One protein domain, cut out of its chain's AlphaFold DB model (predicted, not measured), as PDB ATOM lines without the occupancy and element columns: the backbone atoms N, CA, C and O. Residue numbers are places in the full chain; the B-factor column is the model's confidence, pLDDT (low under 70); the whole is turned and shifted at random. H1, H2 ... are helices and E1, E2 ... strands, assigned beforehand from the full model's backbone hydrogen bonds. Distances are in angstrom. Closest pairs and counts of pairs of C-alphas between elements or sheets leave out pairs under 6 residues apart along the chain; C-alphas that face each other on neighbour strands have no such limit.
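AT A GLANCE: This is residues 427 to 633 of the 938 residues of the protein "Hypothetical protein" of Adineta steineri (UniProt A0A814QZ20). A sandwich, two strongly twisted sheets face to face, makes one end of an elongated domain: the branched sheet E1 E2 E3 E5 E10 E12 faces the sheet E4 E11 E6 E7. Helix H1 runs away from the sandwich toward the other end, where the small hairpin E8 and E9 lies beside it, along with long stretches that bear no named element. The 207 printed residues hold, in order, E1 E2 H1 E3 E4 E5 E6 E7 E8 E9 E10 E11 E12; the neighbour strands are antiparallel, and the class is mostly strand, with 93 residues, under half, in named elements. The whole is compact, with a radius of gyration of the C-alphas of 19.2 A, and spans 61 by 35 by 25 A.

HOW THE PARTS SIT: In the branched sheet E12, residues 623 to 632, has three antiparallel neighbours: E1, residues 427 to 430, and E3, residues 496 to 499, on one side, and E5, residues 522 to 529, on the other side. The pairing is staggered: E12 pairs with E3 over residues 623 to 626 and with E1 over 629 to 631. Within hydrogen-bond range are N 429 and O 629, 2.8 A, N 498 and O 624, 2.8 A, and N 625 and O 528, 2.7 A. Edge strand E2, residues 443 to 446, is antiparallel to E3, with N 497 and O 445 at 2.9 A; edge strand E10, residues 599 to 604, is antiparallel to E5, with N 599 and O 527 at 2.7 A. The other sheet runs E4, residues 507 to 511, E11, residues 613 to 618, E6, residues 548 to 557, and E7, residues 560 to 570, with N 510 and O 614, N 556 and O 613, and N 553 and O 565 each at 2.8 A. E6 and E7 form a hairpin. The facing parts of the two sheets are 8.8 A centre to centre, their strands at 37 degrees; the closest C-alphas of E5 and E7, Arg 529 and Leu 569, are 5.6 A apart. H1, residues 447 to 464, only grazes the branched sheet, with its residues 447 to 451; 13 of its 14 O i to N i+4 pairs are within hydrogen-bond range. E8, residues 577 to 579, and E9, residues 590 to 593, form a hairpin, with N 592 and O 578 at 2.8 A; the closest C-alphas of H1 and E9, Ala 451 and Phe 593, are 6.2 A apart.

IN THESE COORDINATES: E1 begins at C-alpha 427 (220.643, 252.669, 269.195), H1 ends at C-alpha 464 (211.334, 206.495, 275.509), and E12 ends at C-alpha 632 (223.853, 252.086, 263.656). From first to last C-alpha, E7 measures 29.8 A, E6 28.9 A, E12 26.8 A, H1 25.8 A and E5 22.2 A.

THE WHOLE: The two C-alphas farthest apart, Pro 476 and Asn 559, are 62.6 A apart. The printed part has no cut; its long links are E1 to E2, H1 to E3 and E5 to E6. Mean pLDDT of the printed part is 75.5, and 61 residues are under 70, among them 433 to 441, 513 to 521 and 531 to 546.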
ATOM      1  N   ILE A 427     221.832 252.406 268.380       69.06
ATOM      2  CA  ILE A 427     220.643 252.669 269.195       69.06
ATOM      3  C   ILE A 427     219.757 251.424 269.176       69.06
ATOM      4  O   ILE A 427     219.381 250.950 268.104       69.06
ATOM      5  N   LEU A 428     219.390 250.919 270.352       74.00
ATOM      6  CA  LEU A 428     218.431 249.825 270.497       74.00
ATOM      7  C   LEU A 428     217.002 250.365 270.322       74.00
ATOM      8  O   LEU A 428     216.553 251.189 271.116       74.00
ATOM      9  N   LEU A 429     216.293 249.916 269.284       75.69
ATOM     10  CA  LEU A 429     214.887 250.270 269.034       75.69
ATOM     11  C   LEU A 429     213.907 249.277 269.664       75.69
ATOM     12  O   LEU A 429     212.786 249.647 270.008       75.69
ATOM     13  N   PHE A 430     214.319 248.016 269.770       80.94
ATOM     14  CA  PHE A 430     213.560 246.934 270.381       80.94
ATOM     15  C   PHE A 430     214.533 245.941 271.008       80.94
ATOM     16  O   PHE A 430     215.496 245.537 270.350       80.94
ATOM     17  N   ASN A 431     214.263 245.553 272.253       78.56
ATOM     18  CA  ASN A 431     215.033 244.542 272.960       78.56
ATOM     19  C   ASN A 431     214.334 243.185 272.838       78.56
ATOM     20  O   ASN A 431     213.151 243.062 273.159       78.56
ATOM     21  N   GLY A 432     215.072 242.143 272.458       71.94
ATOM     22  CA  GLY A 432     214.568 240.767 272.405       71.94
ATOM     23  C   GLY A 432     214.024 240.213 273.736       71.94
ATOM     24  O   GLY A 432     213.440 239.133 273.740       71.94
ATOM     25  N   SER A 433     214.184 240.915 274.865       69.69
ATOM     26  CA  SER A 433     213.544 240.592 276.151       69.69
ATOM     27  C   SER A 433     212.210 241.307 276.416       69.69
ATOM     28  O   SER A 433     211.610 241.089 277.471       69.69
ATOM     29  N   ASP A 434     211.759 242.195 275.529       68.75
ATOM     30  CA  ASP A 434     210.550 242.993 275.747       68.75
ATOM     31  C   ASP A 434     209.270 242.148 275.636       68.75
ATOM     32  O   ASP A 434     209.145 241.242 274.814       68.75
ATOM     33  N   ASN A 435     208.258 242.474 276.446       61.53
ATOM     34  CA  ASN A 435     206.953 241.819 276.358       61.53
ATOM     35  C   ASN A 435     206.213 242.266 275.088       61.53
ATOM     36  O   ASN A 435     205.683 243.378 275.034       61.53
ATOM     37  N   ILE A 436     206.103 241.383 274.094       63.81
ATOM     38  CA  ILE A 436     205.222 241.589 272.939       63.81
ATOM     39  C   ILE A 436     203.829 241.035 273.260       63.81
ATOM     40  O   ILE A 436     203.671 239.873 273.637       63.81
ATOM     41  N   PHE A 437     202.789 241.852 273.081       57.31
ATOM     42  CA  PHE A 437     201.408 241.382 273.189       57.31
ATOM     43  C   PHE A 437     201.003 240.591 271.935       57.31
ATOM     44  O   PHE A 437     201.110 241.082 270.815       57.31
ATOM     45  N   GLY A 438     200.509 239.369 272.156       55.91
ATOM     46  CA  GLY A 438     200.005 238.436 271.146       55.91
ATOM     47  C   GLY A 438     199.025 239.033 270.138       55.91
ATOM     48  O   GLY A 438     197.946 239.478 270.534       55.91
ATOM     49  N   THR A 439     199.319 238.937 268.837       62.72
ATOM     50  CA  THR A 439     198.256 238.937 267.819       62.72
ATOM     51  C   THR A 439     197.421 237.661 268.023       62.72
ATOM     52  O   THR A 439     198.006 236.582 268.141       62.72
ATOM     53  N   PRO A 440     196.075 237.722 268.091       65.31
ATOM     54  CA  PRO A 440     195.255 236.529 268.303       65.31
ATOM     55  C   PRO A 440     195.554 235.432 267.268       65.31
ATOM     56  O   PRO A 440     195.351 235.647 266.078       65.31
ATOM     57  N   GLY A 441     196.009 234.260 267.730       68.75
ATOM     58  CA  GLY A 441     196.323 233.102 266.879       68.75
ATOM     59  C   GLY A 441     197.814 232.828 266.644       68.75
ATOM     60  O   GLY A 441     198.125 231.746 266.157       68.75
ATOM     61  N   ILE A 442     198.713 233.737 267.041       78.38
ATOM     62  CA  ILE A 442     200.173 233.562 266.947       78.38
ATOM     63  C   ILE A 442     200.737 233.243 268.336       78.38
ATOM     64  O   ILE A 442     200.456 233.963 269.299       78.38
ATOM     65  N   GLU A 443     201.544 232.187 268.449       82.06
ATOM     66  CA  GLU A 443     202.242 231.850 269.694       82.06
ATOM     67  C   GLU A 443     203.562 232.626 269.772       82.06
ATOM     68  O   GLU A 443     204.407 232.542 268.880       82.06
ATOM     69  N   MET A 444     203.737 233.406 270.840       84.12
ATOM     70  CA  MET A 444     204.959 234.165 271.104       84.12
ATOM     71  C   MET A 444     205.383 233.959 272.552       84.12
ATOM     72  O   MET A 444     204.554 234.074 273.456       84.12
ATOM     73  N   MET A 445     206.663 233.673 272.774       85.19
ATOM     74  CA  MET A 445     207.229 233.543 274.116       85.19
ATOM     75  C   MET A 445     208.725 233.881 274.130       85.19
ATOM     76  O   MET A 445     209.396 233.717 273.104       85.19
ATOM     77  N   PRO A 446     209.274 234.312 275.279       88.00
ATOM     78  CA  PRO A 446     210.714 234.466 275.445       88.00
ATOM     79  C   PRO A 446     211.459 233.175 275.090       88.00
ATOM     80  O   PRO A 446     211.021 232.070 275.424       88.00
ATOM     81  N   LEU A 447     212.618 233.296 274.442       87.00
ATOM     82  CA  LEU A 447     213.386 232.149 273.955       87.00
ATOM     83  C   LEU A 447     213.802 231.193 275.085       87.00
ATOM     84  O   LEU A 447     213.820 229.979 274.893       87.00
ATOM     85  N   GLN A 448     214.081 231.723 276.277       86.50
ATOM     86  CA  GLN A 448     214.389 230.925 277.467       86.50
ATOM     87  C   GLN A 448     213.209 230.044 277.907       86.50
ATOM     88  O   GLN A 448     213.409 228.881 278.262       86.50
ATOM     89  N   GLU A 449     211.978 230.557 277.841       87.50
ATOM     90  CA  GLU A 449     210.769 229.783 278.152       87.50
ATOM     91  C   GLU A 449     210.506 228.718 277.080       87.50
ATOM     92  O   GLU A 449     210.203 227.566 277.405       87.50
ATOM     93  N   TYR A 450     210.719 229.064 275.807       86.88
ATOM     94  CA  TYR A 450     210.659 228.114 274.695       86.88
ATOM     95  C   TYR A 450     211.686 226.979 274.844       86.88
ATOM     96  O   TYR A 450     211.371 225.804 274.642       86.88
ATOM     97  N   ALA A 451     212.916 227.296 275.246       87.31
ATOM     98  CA  ALA A 451     213.953 226.299 275.492       87.31
ATOM     99  C   ALA A 451     213.571 225.337 276.629       87.31
ATOM    100  O   ALA A 451     213.748 224.125 276.504       87.31
ATOM    101  N   GLN A 452     212.998 225.850 277.722       88.75
ATOM    102  CA  GLN A 452     212.523 225.019 278.834       88.75
ATOM    103  C   GLN A 452     211.359 224.111 278.419       88.75
ATOM    104  O   GLN A 452     211.341 222.924 278.765       88.75
ATOM    105  N   SER A 453     210.390 224.640 277.665       85.50
ATOM    106  CA  SER A 453     209.221 223.873 277.225       85.50
ATOM    107  C   SER A 453     209.616 222.737 276.273       85.50
ATOM    108  O   SER A 453     209.196 221.590 276.462       85.50
ATOM    109  N   THR A 454     210.499 223.018 275.312       84.69
ATOM    110  CA  THR A 454     211.009 222.028 274.351       84.69
ATOM    111  C   THR A 454     211.950 221.007 274.990       84.69
ATOM    112  O   THR A 454     211.911 219.831 274.617       84.69
ATOM    113  N   PHE A 455     212.725 221.388 276.013       87.69
ATOM    114  CA  PHE A 455     213.616 220.464 276.722       87.69
ATOM    115  C   PHE A 455     212.854 219.329 277.399       87.69
ATOM    116  O   PHE A 455     213.238 218.165 277.285       87.69
ATOM    117  N   ASN A 456     211.741 219.643 278.063       86.50
ATOM    118  CA  ASN A 456     210.921 218.634 278.734       86.50
ATOM    119  C   ASN A 456     210.404 217.577 277.747       86.50
ATOM    120  O   ASN A 456     210.368 216.381 278.054       86.50
ATOM    121  N   ALA A 457     210.028 218.008 276.543       82.81
ATOM    122  CA  ALA A 457     209.605 217.108 275.482       82.81
ATOM    123  C   ALA A 457     210.780 216.277 274.933       82.81
ATOM    124  O   ALA A 457     210.630 215.067 274.745       82.81
ATOM    125  N   PHE A 458     211.957 216.887 274.754       83.38
ATOM    126  CA  PHE A 458     213.183 216.194 274.351       83.38
ATOM    127  C   PHE A 458     213.612 215.117 275.362       83.38
ATOM    128  O   PHE A 458     213.814 213.965 274.979       83.38
ATOM    129  N   ALA A 459     213.693 215.451 276.653       86.56
ATOM    130  CA  ALA A 459     214.090 214.518 277.707       86.56
ATOM    131  C   ALA A 459     213.144 213.306 277.771       86.56
ATOM    132  O   ALA A 459     213.588 212.158 277.785       86.56
ATOM    133  N   LYS A 460     211.831 213.549 277.679       85.69
ATOM    134  CA  LYS A 460     210.821 212.484 277.618       85.69
ATOM    135  C   LYS A 460     210.982 211.590 276.381       85.69
ATOM    136  O   LYS A 460     210.785 210.377 276.472       85.69
ATOM    137  N   ALA A 461     211.319 212.169 275.227       81.19
ATOM    138  CA  ALA A 461     211.566 211.412 274.002       81.19
ATOM    139  C   ALA A 461     212.829 210.543 274.114       81.19
ATOM    140  O   ALA A 461     212.796 209.380 273.712       81.19
ATOM    141  N   TYR A 462     213.905 211.067 274.710       84.38
ATOM    142  CA  TYR A 462     215.130 210.313 274.984       84.38
ATOM    143  C   TYR A 462     214.881 209.126 275.923       84.38
ATOM    144  O   TYR A 462     215.318 208.003 275.657       84.38
ATOM    145  N   ASP A 463     214.097 209.332 276.980       85.06
ATOM    146  CA  ASP A 463     213.746 208.264 277.916       85.06
ATOM    147  C   ASP A 463     212.995 207.121 277.220       85.06
ATOM    148  O   ASP A 463     213.269 205.941 277.466       85.06
ATOM    149  N   ALA A 464     212.115 207.457 276.277       83.62
ATOM    150  CA  ALA A 464     211.334 206.495 275.509       83.62
ATOM    151  C   ALA A 464     212.070 205.885 274.296       83.62
ATOM    152  O   ALA A 464     211.591 204.891 273.745       83.62
ATOM    153  N   SER A 465     213.200 206.443 273.845       79.19
ATOM    154  CA  SER A 465     213.827 206.029 272.582       79.19
ATOM    155  C   SER A 465     214.640 204.738 272.700       79.19
ATOM    156  O   SER A 465     215.316 204.492 273.694       79.19
ATOM    157  N   LEU A 466     214.629 203.901 271.661       74.44
ATOM    158  CA  LEU A 466     215.575 202.776 271.543       74.44
ATOM    159  C   LEU A 466     216.846 203.164 270.776       74.44
ATOM    160  O   LEU A 466     217.824 202.422 270.767       74.44
ATOM    161  N   ILE A 467     216.819 204.331 270.134       70.94
ATOM    162  CA  ILE A 467     217.887 204.859 269.295       70.94
ATOM    163  C   ILE A 467     218.587 205.989 270.055       70.94
ATOM    164  O   ILE A 467     217.953 206.776 270.764       70.94
ATOM    165  N   ARG A 468     219.911 206.042 269.907       74.25
ATOM    166  CA  ARG A 468     220.768 207.078 270.479       74.25
ATOM    167  C   ARG A 468     220.591 208.393 269.693       74.25
ATOM    168  O   ARG A 468     220.764 208.364 268.475       74.25
ATOM    169  N   PRO A 469     220.257 209.517 270.351       74.06
ATOM    170  CA  PRO A 469     220.195 210.829 269.711       74.06
ATOM    171  C   PRO A 469     221.524 211.249 269.055       74.06
ATOM    172  O   PRO A 469     222.584 210.898 269.591       74.06
ATOM    173  N   PRO A 470     221.485 212.039 267.961       69.56
ATOM    174  CA  PRO A 470     222.672 212.497 267.235       69.56
ATOM    175  C   PRO A 470     223.763 213.110 268.124       69.56
ATOM    176  O   PRO A 470     224.920 212.709 268.017       69.56
ATOM    177  N   GLN A 471     223.389 213.969 269.080       70.75
ATOM    178  CA  GLN A 471     224.312 214.645 270.003       70.75
ATOM    179  C   GLN A 471     225.090 213.697 270.932       70.75
ATOM    180  O   GLN A 471     226.098 214.089 271.508       70.75
ATOM    181  N   PHE A 472     224.646 212.445 271.090       75.06
ATOM    182  CA  PHE A 472     225.329 211.445 271.917       75.06
ATOM    183  C   PHE A 472     226.079 210.403 271.088       75.06
ATOM    184  O   PHE A 472     226.726 209.524 271.657       75.06
ATOM    185  N   THR A 473     225.995 210.457 269.753       68.75
ATOM    186  CA  THR A 473     226.486 209.402 268.846       68.75
ATOM    187  C   THR A 473     227.956 209.073 269.082       68.75
ATOM    188  O   THR A 473     228.303 207.897 269.162       68.75
ATOM    189  N   PHE A 474     228.775 210.096 269.315       61.41
ATOM    190  CA  PHE A 474     230.226 209.995 269.482       61.41
ATOM    191  C   PHE A 474     230.675 209.695 270.919       61.41
ATOM    192  O   PHE A 474     231.861 209.497 271.173       61.41
ATOM    193  N   MET A 475     229.741 209.606 271.871       69.38
ATOM    194  CA  MET A 475     230.059 209.212 273.240       69.38
ATOM    195  C   MET A 475     230.225 207.687 273.344       69.38
ATOM    196  O   MET A 475     229.371 206.941 272.852       69.38
ATOM    197  N   PRO A 476     231.252 207.176 274.052       68.38
ATOM    198  CA  PRO A 476     231.399 205.739 274.297       68.38
ATOM    199  C   PRO A 476     230.163 205.140 274.982       68.38
ATOM    200  O   PRO A 476     229.748 204.018 274.695       68.38
ATOM    201  N   SER A 477     229.535 205.908 275.873       78.25
ATOM    202  CA  SER A 477     228.272 205.579 276.532       78.25
ATOM    203  C   SER A 477     227.415 206.842 276.637       78.25
ATOM    204  O   SER A 477     227.941 207.871 277.057       78.25
ATOM    205  N   PRO A 478     226.132 206.800 276.234       80.12
ATOM    206  CA  PRO A 478     225.261 207.964 276.299       80.12
ATOM    207  C   PRO A 478     224.812 208.219 277.754       80.12
ATOM    208  O   PRO A 478     224.895 207.301 278.579       80.12
ATOM    209  N   PRO A 479     224.313 209.426 278.080       85.56
ATOM    210  CA  PRO A 479     223.863 209.763 279.431       85.56
ATOM    211  C   PRO A 479     222.781 208.811 279.952       85.56
ATOM    212  O   PRO A 479     221.973 208.286 279.177       85.56
ATOM    213  N   GLN A 480     222.707 208.608 281.268       86.81
ATOM    214  CA  GLN A 480     221.642 207.783 281.842       86.81
ATOM    215  C   GLN A 480     220.263 208.412 281.599       86.81
ATOM    216  O   GLN A 480     220.048 209.605 281.816       86.81
ATOM    217  N   LYS A 481     219.311 207.584 281.158       86.56
ATOM    218  CA  LYS A 481     217.908 207.982 280.988       86.56
ATOM    219  C   LYS A 481     217.298 208.431 282.315       86.56
ATOM    220  O   LYS A 481     217.630 207.884 283.365       86.56
ATOM    221  N   GLY A 482     216.408 209.414 282.258       85.75
ATOM    222  CA  GLY A 482     215.752 210.033 283.407       85.75
ATOM    223  C   GLY A 482     216.639 210.990 284.205       85.75
ATOM    224  O   GLY A 482     216.160 211.559 285.181       85.75
ATOM    225  N   ASN A 483     217.908 211.172 283.813       88.00
ATOM    226  CA  ASN A 483     218.864 212.016 284.533       88.00
ATOM    227  C   ASN A 483     219.267 213.285 283.764       88.00
ATOM    228  O   ASN A 483     220.090 214.054 284.250       88.00
ATOM    229  N   LEU A 484     218.709 213.516 282.571       89.12
ATOM    230  CA  LEU A 484     218.993 214.730 281.807       89.12
ATOM    231  C   LEU A 484     218.456 215.965 282.535       89.12
ATOM    232  O   LEU A 484     217.313 215.982 282.991       89.12
ATOM    233  N   SER A 485     219.256 217.028 282.575       89.00
ATOM    234  CA  SER A 485     218.815 218.341 283.052       89.00
ATOM    235  C   SER A 485     219.261 219.447 282.103       89.00
ATOM    236  O   SER A 485     220.349 219.377 281.528       89.00
ATOM    237  N   LEU A 486     218.391 220.444 281.939       86.31
ATOM    238  CA  LEU A 486     218.715 221.674 281.233       86.31
ATOM    239  C   LEU A 486     219.502 222.555 282.194       86.31
ATOM    240  O   LEU A 486     219.009 222.922 283.261       86.31
ATOM    241  N   ASP A 487     220.730 222.845 281.816       81.06
ATOM    242  CA  ASP A 487     221.650 223.706 282.533       81.06
ATOM    243  C   ASP A 487     222.015 224.892 281.632       81.06
ATOM    244  O   ASP A 487     221.664 224.922 280.447       81.06
ATOM    245  N   CYS A 488     222.725 225.873 282.183       74.62
ATOM    246  CA  CYS A 488     223.309 226.951 281.385       74.62
ATOM    247  C   CYS A 488     222.273 227.841 280.656       74.62
ATOM    248  O   CYS A 488     222.517 228.358 279.565       74.62
ATOM    249  N   LEU A 489     221.086 228.004 281.258       72.81
ATOM    250  CA  LEU A 489     219.999 228.864 280.764       72.81
ATOM    251  C   LEU A 489     220.408 230.338 280.644       72.81
ATOM    252  O   LEU A 489     219.872 231.058 279.807       72.81
ATOM    253  N   ASP A 490     221.372 230.767 281.458       66.88
ATOM    254  CA  ASP A 490     222.000 232.090 281.431       66.88
ATOM    255  C   ASP A 490     222.742 232.388 280.118       66.88
ATOM    256  O   ASP A 490     223.103 233.532 279.857       66.88
ATOM    257  N   GLN A 491     222.959 231.368 279.284       70.81
ATOM    258  CA  GLN A 491     223.662 231.473 278.005       70.81
ATOM    259  C   GLN A 491     222.715 231.580 276.806       70.81
ATOM    260  O   GLN A 491     223.188 231.703 275.679       70.81
ATOM    261  N   ILE A 492     221.399 231.510 277.031       77.12
ATOM    262  CA  ILE A 492     220.390 231.703 275.989       77.12
ATOM    263  C   ILE A 492     220.208 233.200 275.768       77.12
ATOM    264  O   ILE A 492     219.935 233.941 276.717       77.12
ATOM    265  N   GLU A 493     220.330 233.631 274.517       77.00
ATOM    266  CA  GLU A 493     220.194 235.032 274.143       77.00
ATOM    267  C   GLU A 493     218.810 235.592 274.497       77.00
ATOM    268  O   GLU A 493     217.794 234.889 274.462       77.00
ATOM    269  N   ASN A 494     218.767 236.890 274.801       80.56
ATOM    270  CA  ASN A 494     217.510 237.618 274.919       80.56
ATOM    271  C   ASN A 494     216.887 237.730 273.526       80.56
ATOM    272  O   ASN A 494     217.344 238.499 272.685       80.56
ATOM    273  N   ALA A 495     215.871 236.919 273.277       87.44
ATOM    274  CA  ALA A 495     215.165 236.867 272.012       87.44
ATOM    275  C   ALA A 495     213.751 236.329 272.229       87.44
ATOM    276  O   ALA A 495     213.447 235.713 273.257       87.44
ATOM    277  N   ILE A 496     212.904 236.499 271.221       87.75
ATOM    278  CA  ILE A 496     211.523 236.014 271.233       87.75
ATOM    279  C   ILE A 496     211.368 234.944 270.169       87.75
ATOM    280  O   ILE A 496     211.713 235.154 269.005       87.75
ATOM    281  N   HIS A 497     210.827 233.796 270.569       87.94
ATOM    282  CA  HIS A 497     210.348 232.793 269.632       87.94
ATOM    283  C   HIS A 497     208.929 233.157 269.197       87.94
ATOM    284  O   HIS A 497     208.045 233.355 270.032       87.94
ATOM    285  N   ILE A 498     208.721 233.218 267.889       85.38
ATOM    286  CA  ILE A 498     207.456 233.558 267.250       85.38
ATOM    287  C   ILE A 498     207.070 232.399 266.334       85.38
ATOM    288  O   ILE A 498     207.789 232.113 265.375       85.38
ATOM    289  N   ASP A 499     205.931 231.763 266.593       83.62
ATOM    290  CA  ASP A 499     205.385 230.685 265.768       83.62
ATOM    291  C   ASP A 499     204.123 231.147 265.028       83.62
ATOM    292  O   ASP A 499     203.081 231.413 265.633       83.62
ATOM    293  N   PHE A 500     204.218 231.228 263.698       80.00
ATOM    294  CA  PHE A 500     203.094 231.531 262.808       80.00
ATOM    295  C   PHE A 500     202.291 230.270 262.424       80.00
ATOM    296  O   PHE A 500     201.354 230.334 261.621       80.00
ATOM    297  N   GLY A 501     202.671 229.098 262.943       75.69
ATOM    298  CA  GLY A 501     202.064 227.812 262.626       75.69
ATOM    299  C   GLY A 501     202.047 227.535 261.120       75.69
ATOM    300  O   GLY A 501     203.002 227.814 260.397       75.69
ATOM    301  N   ASN A 502     200.922 227.016 260.622       72.00
ATOM    302  CA  ASN A 502     200.703 226.777 259.188       72.00
ATOM    303  C   ASN A 502     200.077 227.985 258.458       72.00
ATOM    304  O   ASN A 502     199.636 227.848 257.312       72.00
ATOM    305  N   SER A 503     199.955 229.147 259.112       69.25
ATOM    306  CA  SER A 503     199.313 230.318 258.514       69.25
ATOM    307  C   SER A 503     200.250 231.041 257.549       69.25
ATOM    308  O   SER A 503     201.412 231.301 257.842       69.25
ATOM    309  N   THR A 504     199.721 231.422 256.387       66.94
ATOM    310  CA  THR A 504     200.450 232.165 255.343       66.94
ATOM    311  C   THR A 504     200.054 233.642 255.271       66.94
ATOM    312  O   THR A 504     200.372 234.328 254.296       66.94
ATOM    313  N   LYS A 505     199.287 234.122 256.263       67.44
ATOM    314  CA  LYS A 505     198.737 235.489 256.312       67.44
ATOM    315  C   LYS A 505     198.856 236.165 257.678       67.44
ATOM    316  O   LYS A 505     198.340 237.268 257.835       67.44
ATOM    317  N   ASP A 506     199.503 235.517 258.638       79.25
ATOM    318  CA  ASP A 506     199.650 236.060 259.982       79.25
ATOM    319  C   ASP A 506     200.709 237.168 260.006       79.25
ATOM    320  O   ASP A 506     201.718 237.119 259.291       79.25
ATOM    321  N   GLU A 507     200.447 238.189 260.823       83.19
ATOM    322  CA  GLU A 507     201.261 239.394 260.912       83.19
ATOM    323  C   GLU A 507     201.492 239.834 262.358       83.19
ATOM    324  O   GLU A 507     200.638 239.676 263.236       83.19
ATOM    325  N   ILE A 508     202.662 240.423 262.592       84.50
ATOM    326  CA  ILE A 508     203.049 241.000 263.880       84.50
ATOM    327  C   ILE A 508     203.560 242.404 263.628       84.50
ATOM    328  O   ILE A 508     204.321 242.631 262.688       84.50
ATOM    329  N   LEU A 509     203.132 243.337 264.474       85.00
ATOM    330  CA  LEU A 509     203.578 244.720 264.462       85.00
ATOM    331  C   LEU A 509     204.340 245.019 265.750       85.00
ATOM    332  O   LEU A 509     203.790 244.877 266.841       85.00
ATOM    333  N   ILE A 510     205.574 245.482 265.606       83.44
ATOM    334  CA  ILE A 510     206.427 245.941 266.699       83.44
ATOM    335  C   ILE A 510     206.514 247.454 266.598       83.44
ATOM    336  O   ILE A 510     206.947 247.981 265.576       83.44
ATOM    337  N   LEU A 511     206.066 248.149 267.638       81.50
ATOM    338  CA  LEU A 511     206.116 249.605 267.714       81.50
ATOM    339  C   LEU A 511     207.389 250.041 268.433       81.50
ATOM    340  O   LEU A 511     207.752 249.451 269.447       81.50
ATOM    341  N   PHE A 512     208.023 251.096 267.933       76.62
ATOM    342  CA  PHE A 512     209.181 251.718 268.571       76.62
ATOM    343  C   PHE A 512     208.751 252.881 269.463       76.62
ATOM    344  O   PHE A 512     207.727 253.529 269.211       76.62
ATOM    345  N   ASP A 513     209.551 253.186 270.486       65.00
ATOM    346  CA  ASP A 513     209.371 254.426 271.237       65.00
ATOM    347  C   ASP A 513     209.647 255.636 270.320       65.00
ATOM    348  O   ASP A 513     210.604 255.670 269.546       65.00
ATOM    349  N   LYS A 514     208.783 256.655 270.390       54.94
ATOM    350  CA  LYS A 514     208.765 257.813 269.475       54.94
ATOM    351  C   LYS A 514     210.007 258.702 269.580       54.94
ATOM    352  O   LYS A 514     210.168 259.610 268.773       54.94
ATOM    353  N   THR A 515     210.845 258.480 270.582       51.47
ATOM    354  CA  THR A 515     212.010 259.306 270.902       51.47
ATOM    355  C   THR A 515     213.225 259.012 270.009       51.47
ATOM    356  O   THR A 515     214.139 259.825 269.989       51.47
ATOM    357  N   HIS A 516     213.252 257.884 269.277       52.88
ATOM    358  CA  HIS A 516     214.465 257.350 268.619       52.88
ATOM    359  C   HIS A 516     214.342 257.180 267.085       52.88
ATOM    360  O   HIS A 516     215.104 256.430 266.488       52.88
ATOM    361  N   THR A 517     213.369 257.823 266.425       54.25
ATOM    362  CA  THR A 517     212.922 257.410 265.072       54.25
ATOM    363  C   THR A 517     213.141 258.425 263.950       54.25
ATOM    364  O   THR A 517     212.717 258.178 262.821       54.25
ATOM    365  N   LEU A 518     213.797 259.554 264.231       52.47
ATOM    366  CA  LEU A 518     214.109 260.595 263.244       52.47
ATOM    367  C   LEU A 518     215.515 260.382 262.659       52.47
ATOM    368  O   LEU A 518     216.445 260.090 263.403       52.47
ATOM    369  N   ASN A 519     215.661 260.570 261.342       55.97
ATOM    370  CA  ASN A 519     216.937 260.560 260.605       55.97
ATOM    371  C   ASN A 519     217.718 259.229 260.652       55.97
ATOM    372  O   ASN A 519     218.945 259.214 260.741       55.97
ATOM    373  N   LEU A 520     217.011 258.096 260.597       63.34
ATOM    374  CA  LEU A 520     217.634 256.771 260.512       63.34
ATOM    375  C   LEU A 520     218.184 256.539 259.097       63.34
ATOM    376  O   LEU A 520     217.456 256.752 258.136       63.34
ATOM    377  N   MET A 521     219.423 256.050 258.957       64.69
ATOM    378  CA  MET A 521     219.971 255.622 257.653       64.69
ATOM    379  C   MET A 521     219.667 254.156 257.347       64.69
ATOM    380  O   MET A 521     219.361 253.787 256.214       64.69
ATOM    381  N   THR A 522     219.765 253.303 258.362       74.12
ATOM    382  CA  THR A 522     219.531 251.865 258.250       74.12
ATOM    383  C   THR A 522     218.892 251.341 259.523       74.12
ATOM    384  O   THR A 522     219.163 251.853 260.609       74.12
ATOM    385  N   ILE A 523     218.102 250.280 259.395       80.31
ATOM    386  CA  ILE A 523     217.667 249.464 260.528       80.31
ATOM    387  C   ILE A 523     218.225 248.057 260.351       80.31
ATOM    388  O   ILE A 523     218.015 247.435 259.309       80.31
ATOM    389  N   ASP A 524     218.900 247.565 261.383       82.06
ATOM    390  CA  ASP A 524     219.387 246.197 261.469       82.06
ATOM    391  C   ASP A 524     218.420 245.367 262.308       82.06
ATOM    392  O   ASP A 524     218.118 245.699 263.453       82.06
ATOM    393  N   ILE A 525     217.940 244.269 261.729       85.69
ATOM    394  CA  ILE A 525     217.037 243.323 262.386       85.69
ATOM    395  C   ILE A 525     217.760 241.989 262.503       85.69
ATOM    396  O   ILE A 525     218.165 241.418 261.489       85.69
ATOM    397  N   HIS A 526     217.919 241.469 263.718       86.06
ATOM    398  CA  HIS A 526     218.516 240.151 263.927       86.06
ATOM    399  C   HIS A 526     217.431 239.071 263.898       86.06
ATOM    400  O   HIS A 526     216.574 239.009 264.777       86.06
ATOM    401  N   LEU A 527     217.461 238.216 262.875       87.06
ATOM    402  CA  LEU A 527     216.485 237.145 262.660       87.06
ATOM    403  C   LEU A 527     217.169 235.788 262.553       87.06
ATOM    404  O   LEU A 527     218.220 235.655 261.941       87.06
ATOM    405  N   ALA A 528     216.532 234.747 263.069       83.31
ATOM    406  CA  ALA A 528     216.916 233.374 262.779       83.31
ATOM    407  C   ALA A 528     215.671 232.515 262.576       83.31
ATOM    408  O   ALA A 528     214.675 232.692 263.266       83.31
ATOM    409  N   ARG A 529     215.715 231.535 261.671       81.00
ATOM    410  CA  ARG A 529     214.686 230.486 261.637       81.00
ATOM    411  C   ARG A 529     215.072 229.381 262.614       81.00
ATOM    412  O   ARG A 529     216.192 228.872 262.558       81.00
ATOM    413  N   ARG A 530     214.125 228.951 263.452       73.94
ATOM    414  CA  ARG A 530     214.284 227.754 264.291       73.94
ATOM    415  C   ARG A 530     212.962 227.013 264.412       73.94
ATOM    416  O   ARG A 530     212.155 227.311 265.283       73.94
ATOM    417  N   SER A 531     212.752 226.038 263.534       65.94
ATOM    418  CA  SER A 531     211.602 225.134 263.620       65.94
ATOM    419  C   SER A 531     211.936 223.919 264.484       65.94
ATOM    420  O   SER A 531     213.085 223.482 264.549       65.94
ATOM    421  N   SER A 532     210.933 223.364 265.161       57.66
ATOM    422  CA  SER A 532     211.115 222.198 266.022       57.66
ATOM    423  C   SER A 532     211.522 220.972 265.200       57.66
ATOM    424  O   SER A 532     210.727 220.441 264.423       57.66
ATOM    425  N   CYS A 533     212.765 220.520 265.368       59.28
ATOM    426  CA  CYS A 533     213.234 219.239 264.851       59.28
ATOM    427  C   CYS A 533     213.068 218.186 265.942       59.28
ATOM    428  O   CYS A 533     213.719 218.241 266.984       59.28
ATOM    429  N   TRP A 534     212.173 217.229 265.709       59.56
ATOM    430  CA  TRP A 534     211.851 216.195 266.683       59.56
ATOM    431  C   TRP A 534     212.526 214.889 266.304       59.56
ATOM    432  O   TRP A 534     212.307 214.350 265.220       59.56
ATOM    433  N   PHE A 535     213.318 214.348 267.222       61.28
ATOM    434  CA  PHE A 535     213.704 212.947 267.180       61.28
ATOM    435  C   PHE A 535     212.588 212.109 267.811       61.28
ATOM    436  O   PHE A 535     212.071 212.449 268.876       61.28
ATOM    437  N   THR A 536     212.199 211.021 267.153       55.97
ATOM    438  CA  THR A 536     211.169 210.109 267.670       55.97
ATOM    439  C   THR A 536     211.817 208.820 268.160       55.97
ATOM    440  O   THR A 536     212.968 208.529 267.846       55.97
ATOM    441  N   SER A 537     211.081 207.998 268.913       54.03
ATOM    442  CA  SER A 537     211.609 206.722 269.413       54.03
ATOM    443  C   SER A 537     212.019 205.739 268.305       54.03
ATOM    444  O   SER A 537     212.759 204.795 268.596       54.03
ATOM    445  N   THR A 538     211.565 205.959 267.061       51.84
ATOM    446  CA  THR A 538     211.731 205.047 265.916       51.84
ATOM    447  C   THR A 538     212.295 205.680 264.636       51.84
ATOM    448  O   THR A 538     212.684 204.929 263.746       51.84
ATOM    449  N   HIS A 539     212.361 207.013 264.507       53.75
ATOM    450  CA  HIS A 539     212.904 207.705 263.326       53.75
ATOM    451  C   HIS A 539     213.956 208.767 263.694       53.75
ATOM    452  O   HIS A 539     213.793 209.446 264.714       53.75
ATOM    453  N   PRO A 540     214.995 208.958 262.846       55.47
ATOM    454  CA  PRO A 540     215.893 210.110 262.941       55.47
ATOM    455  C   PRO A 540     215.104 211.427 262.839       55.47
ATOM    456  O   PRO A 540     213.955 211.431 262.399       55.47
ATOM    457  N   SER A 541     215.709 212.529 263.288       58.81
ATOM    458  CA  SER A 541     215.065 213.843 263.428       58.81
ATOM    459  C   SER A 541     214.247 214.253 262.195       58.81
ATOM    460  O   SER A 541     214.815 214.425 261.119       58.81
ATOM    461  N   THR A 542     212.937 214.452 262.358       58.62
ATOM    462  CA  THR A 542     212.070 215.087 261.354       58.62
ATOM    463  C   THR A 542     211.819 216.530 261.771       58.62
ATOM    464  O   THR A 542     211.321 216.775 262.874       58.62
ATOM    465  N   CYS A 543     212.171 217.478 260.912       62.88
ATOM    466  CA  CYS A 543     211.916 218.894 261.141       62.88
ATOM    467  C   CYS A 543     210.538 219.297 260.606       62.88
ATOM    468  O   CYS A 543     210.015 218.684 259.676       62.88
ATOM    469  N   ALA A 544     209.928 220.304 261.231       63.34
ATOM    470  CA  ALA A 544     208.670 220.865 260.752       63.34
ATOM    471  C   ALA A 544     208.869 221.643 259.433       63.34
ATOM    472  O   ALA A 544     209.831 222.402 259.286       63.34
ATOM    473  N   GLU A 545     207.935 221.460 258.496       65.12
ATOM    474  CA  GLU A 545     207.847 222.219 257.242       65.12
ATOM    475  C   GLU A 545     207.217 223.608 257.472       65.12
ATOM    476  O   GLU A 545     206.385 223.738 258.375       65.12
ATOM    477  N   PRO A 546     207.550 224.631 256.655       63.78
ATOM    478  CA  PRO A 546     208.425 224.598 255.473       63.78
ATOM    479  C   PRO A 546     209.932 224.666 255.800       63.78
ATOM    480  O   PRO A 546     210.335 225.398 256.700       63.78
ATOM    481  N   ARG A 547     210.789 223.991 255.014       71.00
ATOM    482  CA  ARG A 547     212.276 224.050 255.118       71.00
ATOM    483  C   ARG A 547     212.914 225.435 254.939       71.00
ATOM    484  O   ARG A 547     214.051 225.660 255.352       71.00
ATOM    485  N   GLU A 548     212.195 226.377 254.358       76.81
ATOM    486  CA  GLU A 548     212.608 227.771 254.208       76.81
ATOM    487  C   GLU A 548     211.437 228.637 254.660       76.81
ATOM    488  O   GLU A 548     210.319 228.438 254.188       76.81
ATOM    489  N   MET A 549     211.667 229.585 255.566       79.56
ATOM    490  CA  MET A 549     210.646 230.536 255.998       79.56
ATOM    491  C   MET A 549     210.783 231.822 255.193       79.56
ATOM    492  O   MET A 549     211.851 232.427 255.163       79.56
ATOM    493  N   LYS A 550     209.693 232.250 254.556       84.12
ATOM    494  CA  LYS A 550     209.633 233.509 253.816       84.12
ATOM    495  C   LYS A 550     208.852 234.530 254.620       84.12
ATOM    496  O   LYS A 550     207.677 234.317 254.927       84.12
ATOM    497  N   THR A 551     209.487 235.653 254.920       82.12
ATOM    498  CA  THR A 551     208.889 236.728 255.711       82.12
ATOM    499  C   THR A 551     209.038 238.046 254.978       82.12
ATOM    500  O   THR A 551     210.142 238.447 254.620       82.12
ATOM    501  N   GLU A 552     207.921 238.726 254.744       87.81
ATOM    502  CA  GLU A 552     207.952 240.110 254.285       87.81
ATOM    503  C   GLU A 552     208.073 241.044 255.486       87.81
ATOM    504  O   GLU A 552     207.360 240.891 256.479       87.81
ATOM    505  N   ILE A 553     208.967 242.018 255.366       88.56
ATOM    506  CA  ILE A 553     209.196 243.061 256.354       88.56
ATOM    507  C   ILE A 553     208.712 244.386 255.769       88.56
ATOM    508  O   ILE A 553     209.114 244.791 254.672       88.56
ATOM    509  N   GLN A 554     207.848 245.072 256.513       89.75
ATOM    510  CA  GLN A 554     207.361 246.407 256.186       89.75
ATOM    511  C   GLN A 554     207.738 247.390 257.296       89.75
ATOM    512  O   GLN A 554     207.677 247.062 258.481       89.75
ATOM    513  N   LEU A 555     208.091 248.611 256.914       87.62
ATOM    514  CA  LEU A 555     208.356 249.715 257.829       87.62
ATOM    515  C   LEU A 555     207.063 250.483 258.084       87.62
ATOM    516  O   LEU A 555     206.343 250.824 257.141       87.62
ATOM    517  N   GLN A 556     206.763 250.770 259.347       86.50
ATOM    518  CA  GLN A 556     205.643 251.623 259.712       86.50
ATOM    519  C   GLN A 556     206.082 253.084 259.754       86.50
ATOM    520  O   GLN A 556     207.036 253.444 260.438       86.50
ATOM    521  N   THR A 557     205.323 253.932 259.073       84.06
ATOM    522  CA  THR A 557     205.472 255.388 259.075       84.06
ATOM    523  C   THR A 557     204.188 256.043 259.593       84.06
ATOM    524  O   THR A 557     203.133 255.395 259.605       84.06
ATOM    525  N   PRO A 558     204.204 257.347 259.934       80.75
ATOM    526  CA  PRO A 558     202.985 258.094 260.247       80.75
ATOM    527  C   PRO A 558     201.902 258.025 259.155       80.75
ATOM    528  O   PRO A 558     200.720 258.161 259.460       80.75
ATOM    529  N   ASN A 559     202.296 257.785 257.898       83.38
ATOM    530  CA  ASN A 559     201.408 257.784 256.734       83.38
ATOM    531  C   ASN A 559     200.983 256.373 256.280       83.38
ATOM    532  O   ASN A 559     200.260 256.247 255.293       83.38
ATOM    533  N   GLY A 560     201.417 255.314 256.973       85.31
ATOM    534  CA  GLY A 560     201.117 253.921 256.624       85.31
ATOM    535  C   GLY A 560     202.360 253.035 256.539       85.31
ATOM    536  O   GLY A 560     203.412 253.367 257.085       85.31
ATOM    537  N   PHE A 561     202.235 251.891 255.867       86.25
ATOM    538  CA  PHE A 561     203.306 250.898 255.743       86.25
ATOM    539  C   PHE A 561     204.033 251.003 254.403       86.25
ATOM    540  O   PHE A 561     203.401 251.180 253.362       86.25
ATOM    541  N   ILE A 562     205.353 250.834 254.434       85.25
ATOM    542  CA  ILE A 562     206.215 250.751 253.254       85.25
ATOM    543  C   ILE A 562     206.836 249.355 253.235       85.25
ATOM    544  O   ILE A 562     207.522 248.977 254.184       85.25
ATOM    545  N   THR A 563     206.607 248.575 252.177       81.62
ATOM    546  CA  THR A 563     207.304 247.292 252.007       81.62
ATOM    547  C   THR A 563     208.795 247.549 251.844       81.62
ATOM    548  O   THR A 563     209.199 248.242 250.913       81.62
ATOM    549  N   ALA A 564     209.601 246.986 252.744       78.25
ATOM    550  CA  ALA A 564     211.050 247.132 252.712       78.25
ATOM    551  C   ALA A 564     211.714 245.977 251.969       78.25
ATOM    552  O   ALA A 564     212.437 246.195 251.002       78.25
ATOM    553  N   THR A 565     211.478 244.740 252.412       84.88
ATOM    554  CA  THR A 565     212.136 243.566 251.830       84.88
ATOM    555  C   THR A 565     211.375 242.275 252.125       84.88
ATOM    556  O   THR A 565     210.523 242.224 253.010       84.88
ATOM    557  N   THR A 566     211.680 241.217 251.377       84.12
ATOM    558  CA  THR A 566     211.296 239.842 251.717       84.12
ATOM    559  C   THR A 566     212.553 239.046 252.005       84.12
ATOM    560  O   THR A 566     213.459 239.005 251.176       84.12
ATOM    561  N   VAL A 567     212.587 238.401 253.165       81.31
ATOM    562  CA  VAL A 567     213.696 237.548 253.586       81.31
ATOM    563  C   VAL A 567     213.308 236.083 253.536       81.31
ATOM    564  O   VAL A 567     212.154 235.714 253.752       81.31
ATOM    565  N   SER A 568     214.309 235.268 253.236       80.44
ATOM    566  CA  SER A 568     214.237 233.823 253.090       80.44
ATOM    567  C   SER A 568     215.183 233.217 254.123       80.44
ATOM    568  O   SER A 568     216.395 233.256 253.942       80.44
ATOM    569  N   LEU A 569     214.640 232.710 255.227       77.25
ATOM    570  CA  LEU A 569     215.418 232.189 256.349       77.25
ATOM    571  C   LEU A 569     215.444 230.657 256.306       77.25
ATOM    572  O   LEU A 569     214.397 230.001 256.351       77.25
ATOM    573  N   LYS A 570     216.641 230.068 256.259       74.88
ATOM    574  CA  LYS A 570     216.852 228.615 256.370       74.88
ATOM    575  C   LYS A 570     217.122 228.229 257.830       74.88
ATOM    576  O   LYS A 570     217.654 229.025 258.601       74.88
ATOM    577  N   SER A 571     216.741 227.011 258.231       70.38
ATOM    578  CA  SER A 571     217.097 226.511 259.570       70.38
ATOM    579  C   SER A 571     218.576 226.152 259.583       70.38
ATOM    580  O   SER A 571     219.044 225.400 258.729       70.38
ATOM    581  N   ARG A 572     219.304 226.702 260.555       64.88
ATOM    582  CA  ARG A 572     220.766 226.592 260.629       64.88
ATOM    583  C   ARG A 572     221.251 225.356 261.363       64.88
ATOM    584  O   ARG A 572     222.287 224.814 261.015       64.88
ATOM    585  N   TYR A 573     220.507 224.903 262.361       64.69
ATOM    586  CA  TYR A 573     220.878 223.741 263.154       64.69
ATOM    587  C   TYR A 573     219.647 222.883 263.388       64.69
ATOM    588  O   TYR A 573     218.578 223.391 263.725       64.69
ATOM    589  N   ASN A 574     219.806 221.571 263.228       58.97
ATOM    590  CA  ASN A 574     218.738 220.613 263.510       58.97
ATOM    591  C   ASN A 574     218.780 220.094 264.951       58.97
ATOM    592  O   ASN A 574     217.863 219.395 265.382       58.97
ATOM    593  N   MET A 575     219.834 220.427 265.703       68.50
ATOM    594  CA  MET A 575     219.946 220.102 267.119       68.50
ATOM    595  C   MET A 575     219.499 221.291 267.963       68.50
ATOM    596  O   MET A 575     220.017 222.395 267.831       68.50
ATOM    597  N   GLN A 576     218.528 221.066 268.848       75.62
ATOM    598  CA  GLN A 576     218.076 222.093 269.788       75.62
ATOM    599  C   GLN A 576     218.902 222.119 271.076       75.62
ATOM    600  O   GLN A 576     219.036 223.183 271.679       75.62
ATOM    601  N   PHE A 577     219.450 220.969 271.477       80.06
ATOM    602  CA  PHE A 577     220.173 220.788 272.733       80.06
ATOM    603  C   PHE A 577     221.537 220.158 272.488       80.06
ATOM    604  O   PHE A 577     221.648 219.180 271.745       80.06
ATOM    605  N   VAL A 578     222.544 220.707 273.156       77.00
ATOM    606  CA  VAL A 578     223.951 220.303 273.072       77.00
ATOM    607  C   VAL A 578     224.528 220.128 274.471       77.00
ATOM    608  O   VAL A 578     223.891 220.495 275.457       77.00
ATOM    609  N   LEU A 579     225.714 219.540 274.590       74.94
ATOM    610  CA  LEU A 579     226.386 219.401 275.883       74.94
ATOM    611  C   LEU A 579     226.760 220.783 276.429       74.94
ATOM    612  O   LEU A 579     227.203 221.651 275.672       74.94
ATOM    613  N   CYS A 580     226.581 221.011 277.734       69.19
ATOM    614  CA  CYS A 580     227.023 222.277 278.303       69.19
ATOM    615  C   CYS A 580     228.551 222.302 278.475       69.19
ATOM    616  O   CYS A 580     229.106 221.524 279.246       69.19
ATOM    617  N   ASN A 581     229.190 223.269 277.804       61.31
ATOM    618  CA  ASN A 581     230.626 223.566 277.803       61.31
ATOM    619  C   ASN A 581     231.513 222.436 277.244       61.31
ATOM    620  O   ASN A 581     231.558 221.314 277.735       61.31
ATOM    621  N   ALA A 582     232.258 222.792 276.208       51.97
ATOM    622  CA  ALA A 582     232.773 221.875 275.214       51.97
ATOM    623  C   ALA A 582     233.757 220.794 275.679       51.97
ATOM    624  O   ALA A 582     233.788 219.721 275.091       51.97
ATOM    625  N   MET A 583     234.555 220.998 276.731       50.28
ATOM    626  CA  MET A 583     235.465 219.951 277.205       50.28
ATOM    627  C   MET A 583     235.751 220.057 278.712       50.28
ATOM    628  O   MET A 583     236.465 220.949 279.155       50.28
ATOM    629  N   MET A 584     235.248 219.056 279.447       51.91
ATOM    630  CA  MET A 584     235.878 218.358 280.588       51.91
ATOM    631  C   MET A 584     235.542 218.641 282.062       51.91
ATOM    632  O   MET A 584     236.023 217.864 282.879       51.91
ATOM    633  N   ASP A 585     234.628 219.544 282.429       50.69
ATOM    634  CA  ASP A 585     234.272 219.696 283.863       50.69
ATOM    635  C   ASP A 585     232.793 219.470 284.217       50.69
ATOM    636  O   ASP A 585     232.453 219.429 285.402       50.69
ATOM    637  N   MET A 586     231.899 219.284 283.236       58.69
ATOM    638  CA  MET A 586     230.475 219.044 283.507       58.69
ATOM    639  C   MET A 586     230.024 217.612 283.183       58.69
ATOM    640  O   MET A 586     230.468 217.034 282.188       58.69
ATOM    641  N   PRO A 587     229.136 217.022 284.011       70.44
ATOM    642  CA  PRO A 587     228.571 215.703 283.750       70.44
ATOM    643  C   PRO A 587     227.825 215.655 282.403       70.44
ATOM    644  O   PRO A 587     227.137 216.620 282.061       70.44
ATOM    645  N   PRO A 588     227.891 214.539 281.652       72.88
ATOM    646  CA  PRO A 588     227.248 214.395 280.340       72.88
ATOM    647  C   PRO A 588     225.710 214.493 280.387       72.88
ATOM    648  O   PRO A 588     225.056 214.614 279.353       72.88
ATOM    649  N   GLU A 589     225.114 214.457 281.578       83.69
ATOM    650  CA  GLU A 589     223.690 214.676 281.828       83.69
ATOM    651  C   GLU A 589     223.257 216.155 281.776       83.69
ATOM    652  O   GLU A 589     222.056 216.448 281.817       83.69
ATOM    653  N   LYS A 590     224.214 217.090 281.712       83.69
ATOM    654  CA  LYS A 590     223.977 218.537 281.666       83.69
ATOM    655  C   LYS A 590     223.961 219.041 280.226       83.69
ATOM    656  O   LYS A 590     224.996 219.097 279.561       83.69
ATOM    657  N   LEU A 591     222.779 219.427 279.751       83.31
ATOM    658  CA  LEU A 591     222.587 219.949 278.399       83.31
ATOM    659  C   LEU A 591     222.305 221.447 278.425       83.31
ATOM    660  O   LEU A 591     221.633 221.929 279.326       83.31
ATOM    661  N   ALA A 592     222.770 222.155 277.405       81.00
ATOM    662  CA  ALA A 592     222.417 223.536 277.122       81.00
ATOM    663  C   ALA A 592     221.478 223.598 275.912       81.00
ATOM    664  O   ALA A 592     221.526 222.746 275.018       81.00
ATOM    665  N   PHE A 593     220.644 224.633 275.855       82.50
ATOM    666  CA  PHE A 593     219.990 225.003 274.604       82.50
ATOM    667  C   PHE A 593     221.052 225.572 273.661       82.50
ATOM    668  O   PHE A 593     221.843 226.422 274.064       82.50
ATOM    669  N   LEU A 594     221.098 225.079 272.422       77.75
ATOM    670  CA  LEU A 594     222.063 225.561 271.438       77.75
ATOM    671  C   LEU A 594     221.823 227.065 271.208       77.75
ATOM    672  O   LEU A 594     220.685 227.401 270.850       77.75
ATOM    673  N   PRO A 595     222.822 227.949 271.398       75.94
ATOM    674  CA  PRO A 595     222.610 229.379 271.222       75.94
ATOM    675  C   PRO A 595     222.280 229.725 269.762       75.94
ATOM    676  O   PRO A 595     222.531 228.943 268.834       75.94
ATOM    677  N   VAL A 596     221.619 230.859 269.553       77.06
ATOM    678  CA  VAL A 596     221.065 231.236 268.249       77.06
ATOM    679  C   VAL A 596     222.092 232.018 267.448       77.06
ATOM    680  O   VAL A 596     222.511 233.105 267.825       77.06
ATOM    681  N   MET A 597     222.422 231.510 266.264       76.38
ATOM    682  CA  MET A 597     223.150 232.308 265.283       76.38
ATOM    683  C   MET A 597     222.163 233.085 264.420       76.38
ATOM    684  O   MET A 597     221.370 232.469 263.701       76.38
ATOM    685  N   PHE A 598     222.256 234.413 264.427       80.19
ATOM    686  CA  PHE A 598     221.345 235.295 263.698       80.19
ATOM    687  C   PHE A 598     221.826 235.624 262.277       80.19
ATOM    688  O   PHE A 598     223.007 235.539 261.943       80.19
ATOM    689  N   GLU A 599     220.885 236.020 261.430       82.94
ATOM    690  CA  GLU A 599     221.099 236.822 260.228       82.94
ATOM    691  C   GLU A 599     220.740 238.253 260.531       82.94
ATOM    692  O   GLU A 599     219.695 238.534 261.117       82.94
ATOM    693  N   THR A 600     221.600 239.163 260.102       84.56
ATOM    694  CA  THR A 600     221.287 240.579 260.183       84.56
ATOM    695  C   THR A 600     220.615 240.985 258.885       84.56
ATOM    696  O   THR A 600     221.216 240.931 257.820       84.56
ATOM    697  N   VAL A 601     219.358 241.397 258.960       83.75
ATOM    698  CA  VAL A 601     218.645 242.002 257.838       83.75
ATOM    699  C   VAL A 601     218.802 243.507 257.963       83.75
ATOM    700  O   VAL A 601     218.160 244.131 258.805       83.75
ATOM    701  N   ARG A 602     219.675 244.078 257.133       82.00
ATOM    702  CA  ARG A 602     219.908 245.521 257.068       82.00
ATOM    703  C   ARG A 602     218.979 246.155 256.043       82.00
ATOM    704  O   ARG A 602     219.071 245.866 254.849       82.00
ATOM    705  N   ILE A 603     218.090 247.022 256.509       78.69
ATOM    706  CA  ILE A 603     217.125 247.739 255.678       78.69
ATOM    707  C   ILE A 603     217.582 249.193 255.540       78.69
ATOM    708  O   ILE A 603     217.605 249.899 256.551       78.69
ATOM    709  N   PRO A 604     217.924 249.669 254.330       72.62
ATOM    710  CA  PRO A 604     218.190 251.083 254.108       72.62
ATOM    711  C   PRO A 604     216.893 251.887 254.231       72.62
ATOM    712  O   PRO A 604     215.855 251.509 253.682       72.62
ATOM    713  N   ILE A 605     216.959 253.010 254.934       71.44
ATOM    714  CA  ILE A 605     215.854 253.950 255.076       71.44
ATOM    715  C   ILE A 605     216.061 255.053 254.049       71.44
ATOM    716  O   ILE A 605     216.931 255.912 254.166       71.44
ATOM    717  N   THR A 606     215.273 254.992 252.985       57.12
ATOM    718  CA  THR A 606     215.212 256.052 251.985       57.12
ATOM    719  C   THR A 606     214.122 257.020 252.437       57.12
ATOM    720  O   THR A 606     212.962 256.603 252.461       57.12
ATOM    721  N   ASN A 607     214.482 258.267 252.764       57.53
ATOM    722  CA  ASN A 607     213.635 259.407 253.184       57.53
ATOM    723  C   ASN A 607     213.630 259.685 254.701       57.53
ATOM    724  O   ASN A 607     213.557 258.759 255.503       57.53
ATOM    725  N   ASP A 608     213.566 260.971 255.079       60.22
ATOM    726  CA  ASP A 608     213.462 261.481 256.467       60.22
ATOM    727  C   ASP A 608     212.095 261.248 257.115       60.22
ATOM    728  O   ASP A 608     211.537 262.094 257.821       60.22
ATOM    729  N   ILE A 609     211.484 260.110 256.819       66.00
ATOM    730  CA  ILE A 609     210.190 259.755 257.368       66.00
ATOM    731  C   ILE A 609     210.446 259.021 258.685       66.00
ATOM    732  O   ILE A 609     211.165 258.021 258.683       66.00
ATOM    733  N   PRO A 610     209.838 259.461 259.803       74.25
ATOM    734  CA  PRO A 610     209.981 258.759 261.066       74.25
ATOM    735  C   PRO A 610     209.519 257.306 260.937       74.25
ATOM    736  O   PRO A 610     208.401 257.053 260.476       74.25
ATOM    737  N   ILE A 611     210.347 256.355 261.368       78.81
ATOM    738  CA  ILE A 611     209.972 254.936 261.386       78.81
ATOM    739  C   ILE A 611     209.435 254.589 262.766       78.81
ATOM    740  O   ILE A 611     210.188 254.499 263.724       78.81
ATOM    741  N   THR A 612     208.127 254.391 262.897       82.06
ATOM    742  CA  THR A 612     207.473 254.188 264.203       82.06
ATOM    743  C   THR A 612     207.323 252.722 264.596       82.06
ATOM    744  O   THR A 612     206.788 252.429 265.662       82.06
ATOM    745  N   GLY A 613     207.738 251.798 263.733       84.19
ATOM    746  CA  GLY A 613     207.623 250.369 263.983       84.19
ATOM    747  C   GLY A 613     207.978 249.515 262.773       84.19
ATOM    748  O   GLY A 613     208.206 250.025 261.672       84.19
ATOM    749  N   ILE A 614     207.990 248.201 262.976       87.62
ATOM    750  CA  ILE A 614     208.234 247.189 261.947       87.62
ATOM    751  C   ILE A 614     207.133 246.142 261.977       87.62
ATOM    752  O   ILE A 614     206.727 245.662 263.034       87.62
ATOM    753  N   LYS A 615     206.666 245.774 260.787       87.81
ATOM    754  CA  LYS A 615     205.667 244.738 260.579       87.81
ATOM    755  C   LYS A 615     206.286 243.532 259.883       87.81
ATOM    756  O   LYS A 615     206.862 243.671 258.806       87.81
ATOM    757  N   PHE A 616     206.105 242.357 260.471       87.38
ATOM    758  CA  PHE A 616     206.480 241.070 259.889       87.38
ATOM    759  C   PHE A 616     205.232 240.367 259.361       87.38
ATOM    760  O   PHE A 616     204.238 240.263 260.078       87.38
ATOM    761  N   LEU A 617     205.285 239.873 258.124       84.69
ATOM    762  CA  LEU A 617     204.232 239.066 257.510       84.69
ATOM    763  C   LEU A 617     204.806 237.716 257.081       84.69
ATOM    764  O   LEU A 617     205.668 237.655 256.199       84.69
ATOM    765  N   SER A 618     204.303 236.630 257.663       84.19
ATOM    766  CA  SER A 618     204.668 235.282 257.220       84.19
ATOM    767  C   SER A 618     204.052 234.989 255.849       84.19
ATOM    768  O   SER A 618     202.879 235.278 255.613       84.19
ATOM    769  N   ARG A 619     204.837 234.431 254.918       84.94
ATOM    770  CA  ARG A 619     204.380 234.078 253.560       84.94
ATOM    771  C   ARG A 619     204.111 232.589 253.377       84.94
ATOM    772  O   ARG A 619     203.387 232.223 252.452       84.94
ATOM    773  N   ASN A 620     204.658 231.735 254.234       82.38
ATOM    774  CA  ASN A 620     204.509 230.284 254.127       82.38
ATOM    775  C   ASN A 620     204.418 229.542 255.476       82.38
ATOM    776  O   ASN A 620     204.499 228.316 255.473       82.38
ATOM    777  N   GLY A 621     204.193 230.245 256.593       78.31
ATOM    778  CA  GLY A 621     204.149 229.651 257.936       78.31
ATOM    779  C   GLY A 621     205.537 229.454 258.553       78.31
ATOM    780  O   GLY A 621     206.531 229.985 258.056       78.31
ATOM    781  N   GLY A 622     205.602 228.694 259.646       79.31
ATOM    782  CA  GLY A 622     206.826 228.394 260.388       79.31
ATOM    783  C   GLY A 622     207.126 229.371 261.528       79.31
ATOM    784  O   GLY A 622     206.298 230.203 261.898       79.31
ATOM    785  N   SER A 623     208.334 229.255 262.081       80.12
ATOM    786  CA  SER A 623     208.764 229.989 263.270       80.12
ATOM    787  C   SER A 623     210.059 230.771 263.058       80.12
ATOM    788  O   SER A 623     211.012 230.295 262.428       80.12
ATOM    789  N   VAL A 624     210.103 231.969 263.640       84.88
ATOM    790  CA  VAL A 624     211.264 232.861 263.647       84.88
ATOM    791  C   VAL A 624     211.663 233.173 265.084       84.88
ATOM    792  O   VAL A 624     210.827 233.291 265.976       84.88
ATOM    793  N   ILE A 625     212.961 233.308 265.305       87.38
ATOM    794  CA  ILE A 625     213.537 233.902 266.498       87.38
ATOM    795  C   ILE A 625     213.918 235.328 266.134       87.38
ATOM    796  O   ILE A 625     214.721 235.547 265.224       87.38
ATOM    797  N   LEU A 626     213.324 236.275 266.845       88.19
ATOM    798  CA  LEU A 626     213.624 237.691 266.727       88.19
ATOM    799  C   LEU A 626     214.555 238.098 267.872       88.19
ATOM    800  O   LEU A 626     214.187 237.963 269.040       88.19
ATOM    801  N   GLY A 627     215.754 238.558 267.518       87.44
ATOM    802  CA  GLY A 627     216.682 239.214 268.436       87.44
ATOM    803  C   GLY A 627     216.432 240.721 268.500       87.44
ATOM    804  O   GLY A 627     215.314 241.193 268.289       87.44
ATOM    805  N   ASP A 628     217.490 241.480 268.762       84.50
ATOM    806  CA  ASP A 628     217.415 242.937 268.856       84.50
ATOM    807  C   ASP A 628     217.152 243.607 267.494       84.50
ATOM    808  O   ASP A 628     217.563 243.122 266.431       84.50
ATOM    809  N   ILE A 629     216.484 244.767 267.541       84.00
ATOM    810  CA  ILE A 629     216.364 245.689 266.404       84.00
ATOM    811  C   ILE A 629     217.134 246.954 266.748       84.00
ATOM    812  O   ILE A 629     216.871 247.595 267.769       84.00
ATOM    813  N   MET A 630     218.079 247.317 265.889       78.88
ATOM    814  CA  MET A 630     219.061 248.358 266.171       78.88
ATOM    815  C   MET A 630     219.237 249.320 264.999       78.88
ATOM    816  O   MET A 630     218.985 248.984 263.842       78.88
ATOM    817  N   VAL A 631     219.720 250.518 265.310       74.19
ATOM    818  CA  VAL A 631     220.116 251.543 264.339       74.19
ATOM    819  C   VAL A 631     221.588 251.861 264.560       74.19
ATOM    820  O   VAL A 631     221.907 252.406 265.614       74.19
ATOM    821  N   PRO A 632     222.474 251.613 263.587       63.84
ATOM    822  CA  PRO A 632     223.853 252.086 263.656       63.84
ATOM    823  C   PRO A 632     223.926 253.625 263.768       63.84
ATOM    824  O   PRO A 632     223.294 254.329 262.979       63.84
ATOM    825  N   THR A 633     224.679 254.166 264.731       57.78
ATOM    826  CA  THR A 633     224.863 255.616 264.940       57.78
ATOM    827  C   THR A 633     226.136 256.145 264.276       57.78
ATOM    828  O   THR A 633     227.133 255.421 264.257       57.78
TER     829      THR A 633